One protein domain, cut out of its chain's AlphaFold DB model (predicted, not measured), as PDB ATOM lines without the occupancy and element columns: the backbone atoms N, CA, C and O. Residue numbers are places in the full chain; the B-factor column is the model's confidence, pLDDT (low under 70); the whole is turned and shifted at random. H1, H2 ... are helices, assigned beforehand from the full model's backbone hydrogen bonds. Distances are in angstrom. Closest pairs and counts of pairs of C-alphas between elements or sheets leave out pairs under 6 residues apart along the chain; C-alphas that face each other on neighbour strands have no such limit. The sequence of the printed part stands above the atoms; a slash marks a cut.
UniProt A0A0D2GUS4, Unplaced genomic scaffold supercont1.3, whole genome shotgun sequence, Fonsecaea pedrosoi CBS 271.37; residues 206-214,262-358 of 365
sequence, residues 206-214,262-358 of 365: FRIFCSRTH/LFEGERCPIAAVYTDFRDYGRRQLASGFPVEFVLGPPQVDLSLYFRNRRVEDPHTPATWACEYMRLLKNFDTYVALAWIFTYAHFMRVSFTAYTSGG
ATOM      1  N   PHE A 206       6.546   0.657  28.208       63.77
ATOM      2  CA  PHE A 206       5.824  -0.617  28.211       63.77
ATOM      3  C   PHE A 206       4.922  -0.799  26.989       63.77
ATOM      4  O   PHE A 206       4.438  -1.908  26.772       63.77
ATOM      5  N   ARG A 207       4.679   0.267  26.221       67.21
ATOM      6  CA  ARG A 207       4.046   0.180  24.906       67.21
ATOM      7  C   ARG A 207       5.048  -0.411  23.933       67.21
ATOM      8  O   ARG A 207       6.238  -0.148  24.044       67.21
ATOM      9  N   ILE A 208       4.572  -1.228  23.017       64.86
ATOM     10  CA  ILE A 208       5.399  -2.027  22.128       64.86
ATOM     11  C   ILE A 208       5.153  -1.553  20.696       64.86
ATOM     12  O   ILE A 208       6.084  -1.177  20.001       64.86
ATOM     13  N   PHE A 209       3.903  -1.433  20.260       59.52
ATOM     14  CA  PHE A 209       3.604  -1.225  18.835       59.52
ATOM     15  C   PHE A 209       3.318   0.220  18.450       59.52
ATOM     16  O   PHE A 209       2.848   0.497  17.348       59.52
ATOM     17  N   CYS A 210       3.582   1.164  19.341       59.32
ATOM     18  CA  CYS A 210       3.394   2.570  19.042       59.32
ATOM     19  C   CYS A 210       4.715   3.252  18.735       59.32
ATOM     20  O   CYS A 210       5.487   3.549  19.636       59.32
ATOM     21  N   SER A 211       4.958   3.517  17.456       53.35
ATOM     22  CA  SER A 211       6.207   4.044  16.893       53.35
ATOM     23  C   SER A 211       6.633   5.437  17.386       53.35
ATOM     24  O   SER A 211       7.680   5.927  16.970       53.35
ATOM     25  N   ARG A 212       5.859   6.097  18.258       54.16
ATOM     26  CA  ARG A 212       6.084   7.483  18.694       54.16
ATOM     27  C   ARG A 212       5.882   7.618  20.199       54.16
ATOM     28  O   ARG A 212       5.101   6.866  20.781       54.16
ATOM     29  N   THR A 213       6.585   8.578  20.805       55.26
ATOM     30  CA  THR A 213       6.253   9.086  22.142       55.26
ATOM     31  C   THR A 213       4.780   9.447  22.134       55.26
ATOM     32  O   THR A 213       4.366  10.285  21.326       55.26
ATOM     33  N   HIS A 214       3.980   8.779  22.957       53.14
ATOM     34  CA  HIS A 214       2.603   9.195  23.087       53.14
ATOM     35  C   HIS A 214       2.597  10.462  23.909       53.14
ATOM     36  O   HIS A 214       2.962  10.460  25.088       53.14
ATOM     37  N   LEU A 262      -9.034   6.000  31.346       56.27
ATOM     38  CA  LEU A 262      -7.937   5.389  32.081       56.27
ATOM     39  C   LEU A 262      -7.626   6.291  33.262       56.27
ATOM     40  O   LEU A 262      -7.187   7.423  33.068       56.27
ATOM     41  N   PHE A 263      -7.882   5.825  34.478       52.78
ATOM     42  CA  PHE A 263      -7.576   6.624  35.659       52.78
ATOM     43  C   PHE A 263      -6.058   6.790  35.812       52.78
ATOM     44  O   PHE A 263      -5.282   5.914  35.443       52.78
ATOM     45  N   GLU A 264      -5.611   7.887  36.423       48.34
ATOM     46  CA  GLU A 264      -4.189   8.151  36.708       48.34
ATOM     47  C   GLU A 264      -3.521   6.992  37.491       48.34
ATOM     48  O   GLU A 264      -2.349   6.672  37.294       48.34
ATOM     49  N   GLY A 265      -4.301   6.289  38.326       48.19
ATOM     50  CA  GLY A 265      -3.890   5.070  39.038       48.19
ATOM     51  C   GLY A 265      -3.727   3.820  38.156       48.19
ATOM     52  O   GLY A 265      -3.130   2.835  38.590       48.19
ATOM     53  N   GLU A 266      -4.204   3.857  36.913       51.82
ATOM     54  CA  GLU A 266      -4.047   2.820  35.888       51.82
ATOM     55  C   GLU A 266      -2.815   3.048  35.003       51.82
ATOM     56  O   GLU A 266      -2.616   2.330  34.030       51.82
ATOM     57  N   ARG A 267      -1.908   3.973  35.348       57.24
ATOM     58  CA  ARG A 267      -0.586   4.120  34.697       57.24
ATOM     59  C   ARG A 267       0.382   2.967  35.028       57.24
ATOM     60  O   ARG A 267       1.588   3.162  35.173       57.24
ATOM     61  N   CYS A 268      -0.133   1.749  35.181       61.98
ATOM     62  CA  CYS A 268       0.648   0.556  35.466       61.98
ATOM     63  C   CYS A 268       1.049  -0.167  34.161       61.98
ATOM     64  O   CYS A 268       0.342  -0.066  33.156       61.98
ATOM     65  N   PRO A 269       2.156  -0.939  34.155       63.24
ATOM     66  CA  PRO A 269       2.613  -1.681  32.970       63.24
ATOM     67  C   PRO A 269       1.532  -2.594  32.375       63.24
ATOM     68  O   PRO A 269       1.479  -2.810  31.171       63.24
ATOM     69  N   ILE A 270       0.663  -3.101  33.250       68.03
ATOM     70  CA  ILE A 270      -0.486  -3.962  32.968       68.03
ATOM     71  C   ILE A 270      -1.523  -3.248  32.092       68.03
ATOM     72  O   ILE A 270      -2.048  -3.835  31.149       68.03
ATOM     73  N   ALA A 271      -1.796  -1.969  32.350       72.42
ATOM     74  CA  ALA A 271      -2.731  -1.218  31.523       72.42
ATOM     75  C   ALA A 271      -2.170  -0.941  30.126       72.42
ATOM     76  O   ALA A 271      -2.903  -1.008  29.142       72.42
ATOM     77  N   ALA A 272      -0.854  -0.711  30.031       70.95
ATOM     78  CA  ALA A 272      -0.185  -0.485  28.754       70.95
ATOM     79  C   ALA A 272      -0.433  -1.636  27.762       70.95
ATOM     80  O   ALA A 272      -0.616  -1.379  26.580       70.95
ATOM     81  N   VAL A 273      -0.533  -2.883  28.243       75.44
ATOM     82  CA  VAL A 273      -0.787  -4.079  27.416       75.44
ATOM     83  C   VAL A 273      -2.044  -3.945  26.580       75.44
ATOM     84  O   VAL A 273      -2.009  -4.154  25.369       75.44
ATOM     85  N   TYR A 274      -3.165  -3.643  27.236       77.35
ATOM     86  CA  TYR A 274      -4.452  -3.632  26.562       77.35
ATOM     87  C   TYR A 274      -4.639  -2.341  25.780       77.35
ATOM     88  O   TYR A 274      -5.275  -2.371  24.732       77.35
ATOM     89  N   THR A 275      -4.098  -1.216  26.260       77.04
ATOM     90  CA  THR A 275      -4.193   0.052  25.532       77.04
ATOM     91  C   THR A 275      -3.363   0.011  24.263       77.04
ATOM     92  O   THR A 275      -3.821   0.487  23.235       77.04
ATOM     93  N   ASP A 276      -2.184  -0.610  24.305       77.71
ATOM     94  CA  ASP A 276      -1.313  -0.749  23.140       77.71
ATOM     95  C   ASP A 276      -1.919  -1.708  22.104       77.71
ATOM     96  O   ASP A 276      -1.985  -1.370  20.923       77.71
ATOM     97  N   PHE A 277      -2.499  -2.837  22.540       83.68
ATOM     98  CA  PHE A 277      -3.266  -3.702  21.636       83.68
ATOM     99  C   PHE A 277      -4.511  -2.997  21.083       83.68
ATOM    100  O   PHE A 277      -4.832  -3.142  19.907       83.68
ATOM    101  N   ARG A 278      -5.219  -2.217  21.909       79.46
ATOM    102  CA  ARG A 278      -6.381  -1.424  21.483       79.46
ATOM    103  C   ARG A 278      -6.003  -0.437  20.387       79.46
ATOM    104  O   ARG A 278      -6.679  -0.364  19.362       79.46
ATOM    105  N   ASP A 279      -4.933   0.317  20.594       76.47
ATOM    106  CA  ASP A 279      -4.464   1.316  19.639       76.47
ATOM    107  C   ASP A 279      -3.961   0.623  18.352       76.47
ATOM    108  O   ASP A 279      -4.306   1.039  17.245       76.47
ATOM    109  N   TYR A 280      -3.260  -0.511  18.475       79.70
ATOM    110  CA  TYR A 280      -2.849  -1.354  17.348       79.70
ATOM    111  C   TYR A 280      -4.033  -1.912  16.544       79.70
ATOM    112  O   TYR A 280      -4.084  -1.751  15.323       79.70
ATOM    113  N   GLY A 281      -5.019  -2.521  17.207       79.92
ATOM    114  CA  GLY A 281      -6.198  -3.082  16.551       79.92
ATOM    115  C   GLY A 281      -7.060  -2.011  15.884       79.92
ATOM    116  O   GLY A 281      -7.528  -2.217  14.768       79.92
ATOM    117  N   ARG A 282      -7.190  -0.822  16.489       76.13
ATOM    118  CA  ARG A 282      -7.833   0.337  15.846       76.13
ATOM    119  C   ARG A 282      -7.138   0.744  14.553       76.13
ATOM    120  O   ARG A 282      -7.821   0.980  13.561       76.13
ATOM    121  N   ARG A 283      -5.802   0.789  14.534       75.47
ATOM    122  CA  ARG A 283      -5.043   1.106  13.312       75.47
ATOM    123  C   ARG A 283      -5.233   0.050  12.222       75.47
ATOM    124  O   ARG A 283      -5.351   0.408  11.051       75.47
ATOM    125  N   GLN A 284      -5.316  -1.230  12.587       76.88
ATOM    126  CA  GLN A 284      -5.637  -2.290  11.626       76.88
ATOM    127  C   GLN A 284      -7.052  -2.135  11.049       76.88
ATOM    128  O   GLN A 284      -7.226  -2.178   9.833       76.88
ATOM    129  N   LEU A 285      -8.052  -1.881  11.898       78.44
ATOM    130  CA  LEU A 285      -9.425  -1.636  11.442       78.44
ATOM    131  C   LEU A 285      -9.505  -0.407  10.526       78.44
ATOM    132  O   LEU A 285     -10.108  -0.478   9.459       78.44
ATOM    133  N   ALA A 286      -8.831   0.689  10.888       73.33
ATOM    134  CA  ALA A 286      -8.743   1.895  10.062       73.33
ATOM    135  C   ALA A 286      -8.047   1.645   8.710       73.33
ATOM    136  O   ALA A 286      -8.363   2.297   7.719       73.33
ATOM    137  N   SER A 287      -7.139   0.667   8.651       77.36
ATOM    138  CA  SER A 287      -6.479   0.229   7.413       77.36
ATOM    139  C   SER A 287      -7.337  -0.721   6.563       77.36
ATOM    140  O   SER A 287      -6.895  -1.150   5.496       77.36
ATOM    141  N   GLY A 288      -8.549  -1.059   7.014       80.18
ATOM    142  CA  GLY A 288      -9.496  -1.914   6.300       80.18
ATOM    143  C   GLY A 288      -9.338  -3.414   6.559       80.18
ATOM    144  O   GLY A 288      -9.907  -4.213   5.814       80.18
ATOM    145  N   PHE A 289      -8.584  -3.825   7.583       81.15
ATOM    146  CA  PHE A 289      -8.543  -5.236   7.976       81.15
ATOM    147  C   PHE A 289      -9.880  -5.658   8.612       81.15
ATOM    148  O   PHE A 289     -10.447  -4.897   9.400       81.15
ATOM    149  N   PRO A 290     -10.391  -6.866   8.311       84.86
ATOM    150  CA  PRO A 290     -11.633  -7.348   8.902       84.86
ATOM    151  C   PRO A 290     -11.467  -7.609  10.406       84.86
ATOM    152  O   PRO A 290     -10.388  -7.975  10.880       84.86
ATOM    153  N   VAL A 291     -12.548  -7.449  11.173       82.94
ATOM    154  CA  VAL A 291     -12.552  -7.622  12.639       82.94
ATOM    155  C   VAL A 291     -12.072  -9.018  13.035       82.94
ATOM    156  O   VAL A 291     -11.359  -9.177  14.025       82.94
ATOM    157  N   GLU A 292     -12.416 -10.030  12.245       86.39
ATOM    158  CA  GLU A 292     -12.020 -11.421  12.453       86.39
ATOM    159  C   GLU A 292     -10.501 -11.604  12.350       86.39
ATOM    160  O   GLU A 292      -9.939 -12.421  13.077       86.39
ATOM    161  N   PHE A 293      -9.834 -10.820  11.496       85.85
ATOM    162  CA  PHE A 293      -8.376 -10.823  11.373       85.85
ATOM    163  C   PHE A 293      -7.717 -10.181  12.599       85.85
ATOM    164  O   PHE A 293      -6.787 -10.751  13.164       85.85
ATOM    165  N   VAL A 294      -8.244  -9.042  13.061       85.46
ATOM    166  CA  VAL A 294      -7.703  -8.305  14.217       85.46
ATOM    167  C   VAL A 294      -7.922  -9.060  15.531       85.46
ATOM    168  O   VAL A 294      -7.046  -9.103  16.395       85.46
ATOM    169  N   LEU A 295      -9.101  -9.661  15.711       86.65
ATOM    170  CA  LEU A 295      -9.464 -10.346  16.954       86.65
ATOM    171  C   LEU A 295      -9.087 -11.823  16.971       86.65
ATOM    172  O   LEU A 295      -8.998 -12.401  18.056       86.65
ATOM    173  N   GLY A 296      -8.895 -12.444  15.810       86.45
ATOM    174  CA  GLY A 296      -8.618 -13.868  15.701       86.45
ATOM    175  C   GLY A 296      -9.712 -14.764  16.305       86.45
ATOM    176  O   GLY A 296     -10.835 -14.314  16.596       86.45
ATOM    177  N   PRO A 297      -9.404 -16.055  16.522       86.38
ATOM    178  CA  PRO A 297     -10.329 -16.990  17.150       86.38
ATOM    179  C   PRO A 297     -10.635 -16.590  18.607       86.38
ATOM    180  O   PRO A 297      -9.783 -16.026  19.292       86.38
ATOM    181  N   PRO A 298     -11.850 -16.869  19.117       82.50
ATOM    182  CA  PRO A 298     -12.195 -16.608  20.517       82.50
ATOM    183  C   PRO A 298     -11.446 -17.522  21.495       82.50
ATOM    184  O   PRO A 298     -11.351 -17.204  22.680       82.50
ATOM    185  N   GLN A 299     -10.929 -18.661  21.027       85.73
ATOM    186  CA  GLN A 299     -10.116 -19.558  21.837       85.73
ATOM    187  C   GLN A 299      -8.731 -18.953  22.088       85.73
ATOM    188  O   GLN A 299      -8.062 -18.482  21.172       85.73
ATOM    189  N   VAL A 300      -8.285 -19.014  23.341       86.94
ATOM    190  CA  VAL A 300      -6.942 -18.575  23.731       86.94
ATOM    191  C   VAL A 300      -5.947 -19.687  23.404       86.94
ATOM    192  O   VAL A 300      -5.861 -20.675  24.135       86.94
ATOM    193  N   ASP A 301      -5.199 -19.535  22.310       85.96
ATOM    194  CA  ASP A 301      -4.054 -20.400  22.019       85.96
ATOM    195  C   ASP A 301      -2.850 -19.998  22.884       85.96
ATOM    196  O   ASP A 301      -2.377 -18.864  22.836       85.96
ATOM    197  N   LEU A 302      -2.349 -20.949  23.672       89.59
ATOM    198  CA  LEU A 302      -1.206 -20.769  24.566       89.59
ATOM    199  C   LEU A 302       0.130 -21.132  23.909       89.59
ATOM    200  O   LEU A 302       1.170 -21.017  24.562       89.59
ATOM    201  N   SER A 303       0.138 -21.586  22.651       86.32
ATOM    202  CA  SER A 303       1.351 -22.069  21.982       86.32
ATOM    203  C   SER A 303       2.493 -21.049  22.062       86.32
ATOM    204  O   SER A 303       3.605 -21.402  22.455       86.32
ATOM    205  N   LEU A 304       2.190 -19.772  21.811       85.62
ATOM    206  CA  LEU A 304       3.120 -18.636  21.841       85.62
ATOM    207  C   LEU A 304       3.665 -18.272  23.222       85.62
ATOM    208  O   LEU A 304       4.705 -17.623  23.311       85.62
ATOM    209  N   TYR A 305       3.019 -18.696  24.305       87.19
ATOM    210  CA  TYR A 305       3.589 -18.513  25.638       87.19
ATOM    211  C   TYR A 305       4.783 -19.459  25.865       87.19
ATOM    212  O   TYR A 305       5.763 -19.087  26.511       87.19
ATOM    213  N   PHE A 306       4.736 -20.659  25.275       87.40
ATOM    214  CA  PHE A 306       5.755 -21.702  25.440       87.40
ATOM    215  C   PHE A 306       6.806 -21.745  24.320       87.40
ATOM    216  O   PHE A 306       7.774 -22.498  24.423       87.40
ATOM    217  N   ARG A 307       6.656 -20.943  23.259       86.51
ATOM    218  CA  ARG A 307       7.599 -20.881  22.129       86.51
ATOM    219  C   ARG A 307       7.924 -19.441  21.738       86.51
ATOM    220  O   ARG A 307       7.298 -18.496  22.199       86.51
ATOM    221  N   ASN A 308       8.922 -19.261  20.878       81.64
ATOM    222  CA  ASN A 308       9.177 -17.957  20.266       81.64
ATOM    223  C   ASN A 308       8.168 -17.675  19.143       81.64
ATOM    224  O   ASN A 308       7.761 -18.601  18.431       81.64
ATOM    225  N   ARG A 309       7.818 -16.392  18.985       82.01
ATOM    226  CA  ARG A 309       7.056 -15.879  17.846       82.01
ATOM    227  C   ARG A 309       7.796 -16.161  16.541       82.01
ATOM    228  O   ARG A 309       9.025 -16.082  16.497       82.01
ATOM    229  N   ARG A 310       7.037 -16.496  15.508       84.85
ATOM    230  CA  ARG A 310       7.464 -16.631  14.119       84.85
ATOM    231  C   ARG A 310       6.726 -15.605  13.263       84.85
ATOM    232  O   ARG A 310       5.698 -15.085  13.681       84.85
ATOM    233  N   VAL A 311       7.239 -15.348  12.065       79.59
ATOM    234  CA  VAL A 311       6.723 -14.291  11.176       79.59
ATOM    235  C   VAL A 311       5.281 -14.568  10.727       79.59
ATOM    236  O   VAL A 311       4.493 -13.665  10.473       79.59
ATOM    237  N   GLU A 312       4.913 -15.844  10.657       84.36
ATOM    238  CA  GLU A 312       3.574 -16.303  10.299       84.36
ATOM    239  C   GLU A 312       2.540 -16.211  11.436       84.36
ATOM    240  O   GLU A 312       1.352 -16.446  11.200       84.36
ATOM    241  N   ASP A 313       2.957 -15.905  12.669       84.57
ATOM    242  CA  ASP A 313       2.041 -15.876  13.806       84.57
ATOM    243  C   ASP A 313       1.124 -14.639  13.749       84.57
ATOM    244  O   ASP A 313       1.595 -13.513  13.546       84.57
ATOM    245  N   PRO A 314      -0.193 -14.790  13.971       84.78
ATOM    246  CA  PRO A 314      -1.117 -13.666  13.902       84.78
ATOM    247  C   PRO A 314      -1.010 -12.777  15.151       84.78
ATOM    248  O   PRO A 314      -0.784 -13.258  16.264       84.78
ATOM    249  N   HIS A 315      -1.227 -11.470  14.992       83.79
ATOM    250  CA  HIS A 315      -1.321 -10.514  16.105       83.79
ATOM    251  C   HIS A 315      -2.774 -10.352  16.556       83.79
ATOM    252  O   HIS A 315      -3.527  -9.549  16.017       83.79
ATOM    253  N   THR A 316      -3.157 -11.131  17.563       88.05
ATOM    254  CA  THR A 316      -4.513 -11.226  18.120       88.05
ATOM    255  C   THR A 316      -4.456 -10.958  19.629       88.05
ATOM    256  O   THR A 316      -3.371 -11.017  20.214       88.05
ATOM    257  N   PRO A 317      -5.594 -10.751  20.318       88.76
ATOM    258  CA  PRO A 317      -5.613 -10.568  21.768       88.76
ATOM    259  C   PRO A 317      -4.904 -11.694  22.538       88.76
ATOM    260  O   PRO A 317      -4.231 -11.442  23.538       88.76
ATOM    261  N   ALA A 318      -5.050 -12.944  22.082       89.42
ATOM    262  CA  ALA A 318      -4.471 -14.115  22.737       89.42
ATOM    263  C   ALA A 318      -2.951 -14.187  22.550       89.42
ATOM    264  O   ALA A 318      -2.214 -14.357  23.524       89.42
ATOM    265  N   THR A 319      -2.483 -14.015  21.312       89.28
ATOM    266  CA  THR A 319      -1.051 -14.050  20.987       89.28
ATOM    267  C   THR A 319      -0.310 -12.881  21.633       89.28
ATOM    268  O   THR A 319       0.757 -13.072  22.217       89.28
ATOM    269  N   TRP A 320      -0.950 -11.711  21.672       87.81
ATOM    270  CA  TRP A 320      -0.451 -10.533  22.368       87.81
ATOM    271  C   TRP A 320      -0.284 -10.752  23.869       87.81
ATOM    272  O   TRP A 320       0.762 -10.443  24.440       87.81
ATOM    273  N   ALA A 321      -1.313 -11.301  24.519       88.60
ATOM    274  CA  ALA A 321      -1.268 -11.578  25.947       88.60
ATOM    275  C   ALA A 321      -0.194 -12.628  26.287       88.60
ATOM    276  O   ALA A 321       0.499 -12.485  27.297       88.60
ATOM    277  N   CYS A 322      -0.024 -13.649  25.436       88.00
ATOM    278  CA  CYS A 322       1.021 -14.663  25.584       88.00
ATOM    279  C   CYS A 322       2.423 -14.058  25.535       88.00
ATOM    280  O   CYS A 322       3.234 -14.313  26.427       88.00
ATOM    281  N   GLU A 323       2.711 -13.259  24.509       85.51
ATOM    282  CA  GLU A 323       4.015 -12.624  24.363       85.51
ATOM    283  C   GLU A 323       4.301 -11.671  25.521       85.51
ATOM    284  O   GLU A 323       5.351 -11.798  26.151       85.51
ATOM    285  N   TYR A 324       3.344 -10.820  25.895       83.40
ATOM    286  CA  TYR A 324       3.539  -9.879  26.991       83.40
ATOM    287  C   TYR A 324       3.813 -10.594  28.324       83.40
ATOM    288  O   TYR A 324       4.756 -10.256  29.042       83.40
ATOM    289  N   MET A 325       3.052 -11.646  28.647       83.17
ATOM    290  CA  MET A 325       3.268 -12.428  29.872       83.17
ATOM    291  C   MET A 325       4.599 -13.185  29.875       83.17
ATOM    292  O   MET A 325       5.164 -13.422  30.942       83.17
ATOM    293  N   ARG A 326       5.136 -13.531  28.701       82.24
ATOM    294  CA  ARG A 326       6.466 -14.140  28.556       82.24
ATOM    295  C   ARG A 326       7.601 -13.141  28.812       82.24
ATOM    296  O   ARG A 326       8.705 -13.552  29.168       82.24
ATOM    297  N   LEU A 327       7.347 -11.841  28.640       75.88
ATOM    298  CA  LEU A 327       8.321 -10.765  28.868       75.88
ATOM    299  C   LEU A 327       8.488 -10.441  30.351       75.88
ATOM    300  O   LEU A 327       9.571 -10.039  30.786       75.88
ATOM    301  N   LEU A 328       7.437 -10.655  31.140       74.11
ATOM    302  CA  LEU A 328       7.478 -10.467  32.581       74.11
ATOM    303  C   LEU A 328       8.277 -11.595  33.249       74.11
ATOM    304  O   LEU A 328       7.830 -12.735  33.369       74.11
ATOM    305  N   LYS A 329       9.481 -11.271  33.729       69.67
ATOM    306  CA  LYS A 329      10.309 -12.207  34.505       69.67
ATOM    307  C   LYS A 329       9.702 -12.441  35.895       69.67
ATOM    308  O   LYS A 329       9.075 -11.555  36.467       69.67
ATOM    309  N   ASN A 330       9.972 -13.613  36.474       71.66
ATOM    310  CA  ASN A 330       9.650 -13.973  37.866       71.66
ATOM    311  C   ASN A 330       8.152 -14.122  38.209       71.66
ATOM    312  O   ASN A 330       7.795 -14.099  39.389       71.66
ATOM    313  N   PHE A 331       7.279 -14.315  37.220       71.98
ATOM    314  CA  PHE A 331       5.882 -14.688  37.461       71.98
ATOM    315  C   PHE A 331       5.714 -16.206  37.584       71.98
ATOM    316  O   PHE A 331       6.349 -16.979  36.869       71.98
ATOM    317  N   ASP A 332       4.835 -16.639  38.491       81.69
ATOM    318  CA  ASP A 332       4.397 -18.036  38.563       81.69
ATOM    319  C   ASP A 332       3.599 -18.371  37.292       81.69
ATOM    320  O   ASP A 332       2.734 -17.595  36.879       81.69
ATOM    321  N   THR A 333       3.887 -19.513  36.662       83.39
ATOM    322  CA  THR A 333       3.265 -19.915  35.392       83.39
ATOM    323  C   THR A 333       1.741 -19.909  35.466       83.39
ATOM    324  O   THR A 333       1.094 -19.464  34.525       83.39
ATOM    325  N   TYR A 334       1.142 -20.317  36.587       85.10
ATOM    326  CA  TYR A 334      -0.317 -20.305  36.728       85.10
ATOM    327  C   TYR A 334      -0.883 -18.885  36.781       85.10
ATOM    328  O   TYR A 334      -1.961 -18.627  36.249       85.10
ATOM    329  N   VAL A 335      -0.143 -17.952  37.385       82.86
ATOM    330  CA  VAL A 335      -0.510 -16.531  37.409       82.86
ATOM    331  C   VAL A 335      -0.399 -15.949  36.005       82.86
ATOM    332  O   VAL A 335      -1.327 -15.278  35.563       82.86
ATOM    333  N   ALA A 336       0.682 -16.251  35.284       83.23
ATOM    334  CA  ALA A 336       0.844 -15.839  33.893       83.23
ATOM    335  C   ALA A 336      -0.311 -16.358  33.026       83.23
ATOM    336  O   ALA A 336      -0.958 -15.565  32.355       83.23
ATOM    337  N   LEU A 337      -0.649 -17.648  33.118       88.06
ATOM    338  CA  LEU A 337      -1.784 -18.231  32.399       88.06
ATOM    339  C   LEU A 337      -3.104 -17.522  32.736       88.06
ATOM    340  O   LEU A 337      -3.827 -17.129  31.824       88.06
ATOM    341  N   ALA A 338      -3.404 -17.291  34.018       86.23
ATOM    342  CA  ALA A 338      -4.617 -16.577  34.430       86.23
ATOM    343  C   ALA A 338      -4.692 -15.160  33.834       86.23
ATOM    344  O   ALA A 338      -5.752 -14.734  33.364       86.23
ATOM    345  N   TRP A 339      -3.563 -14.449  33.802       85.56
ATOM    346  CA  TRP A 339      -3.475 -13.150  33.145       85.56
ATOM    347  C   TRP A 339      -3.666 -13.250  31.637       85.56
ATOM    348  O   TRP A 339      -4.407 -12.434  31.103       85.56
ATOM    349  N   ILE A 340      -3.078 -14.240  30.955       87.58
ATOM    350  CA  ILE A 340      -3.272 -14.438  29.509       87.58
ATOM    351  C   ILE A 340      -4.764 -14.557  29.188       87.58
ATOM    352  O   ILE A 340      -5.265 -13.819  28.342       87.58
ATOM    353  N   PHE A 341      -5.492 -15.424  29.901       86.97
ATOM    354  CA  PHE A 341      -6.938 -15.579  29.711       86.97
ATOM    355  C   PHE A 341      -7.701 -14.281  29.993       86.97
ATOM    356  O   PHE A 341      -8.558 -13.886  29.204       86.97
ATOM    357  N   THR A 342      -7.365 -13.600  31.092       85.75
ATOM    358  CA  THR A 342      -8.021 -12.346  31.488       85.75
ATOM    359  C   THR A 342      -7.813 -11.260  30.437       85.75
ATOM    360  O   THR A 342      -8.774 -10.624  30.015       85.75
ATOM    361  N   TYR A 343      -6.580 -11.074  29.972       85.62
ATOM    362  CA  TYR A 343      -6.234 -10.072  28.972       85.62
ATOM    363  C   TYR A 343      -6.824 -10.376  27.608       85.62
ATOM    364  O   TYR A 343      -7.406  -9.481  27.002       85.62
ATOM    365  N   ALA A 344      -6.702 -11.615  27.130       87.25
ATOM    366  CA  ALA A 344      -7.257 -12.008  25.843       87.25
ATOM    367  C   ALA A 344      -8.770 -11.753  25.807       87.25
ATOM    368  O   ALA A 344      -9.281 -11.157  24.857       87.25
ATOM    369  N   HIS A 345      -9.475 -12.120  26.884       84.48
ATOM    370  CA  HIS A 345     -10.903 -11.866  27.018       84.48
ATOM    371  C   HIS A 345     -11.215 -10.371  27.145       84.48
ATOM    372  O   HIS A 345     -12.081  -9.867  26.436       84.48
ATOM    373  N   PHE A 346     -10.507  -9.642  28.011       82.92
ATOM    374  CA  PHE A 346     -10.731  -8.212  28.230       82.92
ATOM    375  C   PHE A 346     -10.499  -7.386  26.962       82.92
ATOM    376  O   PHE A 346     -11.342  -6.567  26.601       82.92
ATOM    377  N   MET A 347      -9.398  -7.636  26.249       85.44
ATOM    378  CA  MET A 347      -9.102  -6.996  24.969       85.44
ATOM    379  C   MET A 347     -10.190  -7.316  23.938       85.44
ATOM    380  O   MET A 347     -10.703  -6.406  23.292       85.44
ATOM    381  N   ARG A 348     -10.627  -8.577  23.833       84.63
ATOM    382  CA  ARG A 348     -11.699  -8.967  22.906       84.63
ATOM    383  C   ARG A 348     -13.052  -8.342  23.258       84.63
ATOM    384  O   ARG A 348     -13.746  -7.887  22.357       84.63
ATOM    385  N   VAL A 349     -13.441  -8.303  24.535       75.20
ATOM    386  CA  VAL A 349     -14.690  -7.657  24.990       75.20
ATOM    387  C   VAL A 349     -14.646  -6.167  24.719       75.20
ATOM    388  O   VAL A 349     -15.606  -5.626  24.177       75.20
ATOM    389  N   SER A 350     -13.513  -5.532  25.028       71.00
ATOM    390  CA  SER A 350     -13.299  -4.124  24.721       71.00
ATOM    391  C   SER A 350     -13.560  -3.888  23.239       71.00
ATOM    392  O   SER A 350     -14.384  -3.051  22.925       71.00
ATOM    393  N   PHE A 351     -12.984  -4.703  22.346       69.18
ATOM    394  CA  PHE A 351     -13.197  -4.611  20.898       69.18
ATOM    395  C   PHE A 351     -14.604  -4.966  20.396       69.18
ATOM    396  O   PHE A 351     -15.130  -4.277  19.533       69.18
ATOM    397  N   THR A 352     -15.229  -6.030  20.893       65.47
ATOM    398  CA  THR A 352     -16.550  -6.486  20.407       65.47
ATOM    399  C   THR A 352     -17.692  -5.583  20.855       65.47
ATOM    400  O   THR A 352     -18.663  -5.416  20.116       65.47
ATOM    401  N   ALA A 353     -17.550  -4.928  22.010       55.50
ATOM    402  CA  ALA A 353     -18.434  -3.835  22.395       55.50
ATOM    403  C   ALA A 353     -18.418  -2.699  21.350       55.50
ATOM    404  O   ALA A 353     -19.457  -2.085  21.134       55.50
ATOM    405  N   TYR A 354     -17.295  -2.485  20.645       50.90
ATOM    406  CA  TYR A 354     -17.208  -1.523  19.536       50.90
ATOM    407  C   TYR A 354     -17.819  -2.017  18.220       50.90
ATOM    408  O   TYR A 354     -18.146  -1.193  17.374       50.90
ATOM    409  N   THR A 355     -17.950  -3.328  17.991       52.26
ATOM    410  CA  THR A 355     -18.419  -3.853  16.693       52.26
ATOM    411  C   THR A 355     -19.897  -4.234  16.694       52.26
ATOM    412  O   THR A 355     -20.532  -4.222  15.643       52.26
ATOM    413  N   SER A 356     -20.476  -4.534  17.859       49.77
ATOM    414  CA  SER A 356     -21.884  -4.939  17.966       49.77
ATOM    415  C   SER A 356     -22.882  -3.767  17.989       49.77
ATOM    416  O   SER A 356     -24.082  -4.016  17.877       49.77
ATOM    417  N   GLY A 357     -22.427  -2.513  18.108       44.52
ATOM    418  CA  GLY A 357     -23.284  -1.315  18.102       44.52
ATOM    419  C   GLY A 357     -23.844  -0.927  16.725       44.52
ATOM    420  O   GLY A 357     -24.846  -0.226  16.632       44.52
ATOM    421  N   GLY A 358     -23.267  -1.448  15.635       38.48
ATOM    422  CA  GLY A 358     -23.557  -1.003  14.267       38.48
ATOM    423  C   GLY A 358     -24.778  -1.612  13.567       38.48
ATOM    424  O   GLY A 358     -24.933  -1.383  12.370       38.48
TER     425      GLY A 358
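AT A GLANCE: This is residues 206 to 214 and 262 to 358 of the 365 residues of an uncharacterized protein of Fonsecaea pedrosoi CBS 271.37 (UniProt A0A0D2GUS4). The core is a helical hairpin of H4 and the much longer H5, with H1 packed slantwise on it to make a loose bundle of three helices. Short H3 packs on H4 on the side away from H1, short H2 packs on the later part of H1, and the separate piece of residues 206 to 214 lies beside H1 on the side away from H5. The printed part has 106 residues with five named helices, which follow along the chain in the order H1, H2, H3, H4, H5; it has no named strand, and the class is all helix. The whole is compact, with a radius of gyration of the C-alphas of 13.7 A, and spans 41 by 34 by 26 A.

HOW THE PARTS SIT: H1, residues 269 to 286, touches H2, residues 291 to 295, with its residues 281 to 285 alone; the closest C-alphas are those of Gly 281 and Val 294, 5.9 A apart. H3, residues 303 to 306, is apart from H1 and from H2. H4, residues 317 to 327, touches H3, with the C-alphas of Tyr 305 and Cys 322 closest at 4.6 A. H1 touches H4 with residues 273 to 277 alone, closest at the C-alphas of Val 273 and Tyr 324, 7.2 A; they run opposite ways at 37 degrees, only just a steep tilt. H5, residues 333 to 358, forms a helical hairpin with H4: they touch, closest at the C-alphas of Pro 317 and Ala 344, 4.6 A, and run opposite ways at a shallow tilt of 32 degrees, only just short of steep. H1 and H5 touch, closest at the C-alphas of Tyr 274 and Met 347, 6.0 A, and run the same way at 37 degrees, only just a steep tilt. H1, H4 and H5 are an up and down bundle, each helix running against the one before it. H3 and H5 are apart. In H2 and H4 every O i to N i+4 pair is within hydrogen-bond range, in H1 12 of 14 and in H5 19 of 22, while H3 is too short for such a pair.

IN THESE COORDINATES: H1 begins at C-alpha 269, (2.613, -1.681, 32.970), and is 25.8 A long from first to last C-alpha. H2 has 5 residues and H3 has 4. H4 begins at C-alpha 317, (-5.613, -10.568, 21.768), and is 15.6 A long. H5 is 39.0 A long, has a kink of 25 degrees near residue 351 and ends at C-alpha 358, (-23.557, -1.003, 14.267).

THE WHOLE: The C-alphas farthest apart are those of Asn 330 and Gly 358, 42.8 A. Residues 215 to 261 are not printed, and C-alphas 214 and 262 are 14.4 A apart across this cut. The links H1 to H2 and H4 to H5 are tight, H2 to H3 and H3 to H4 are short, and none is long. The mean pLDDT of the printed part is 76.0; residues 206 to 214, 262 to 270, 329 and 351 to 358 are under 70.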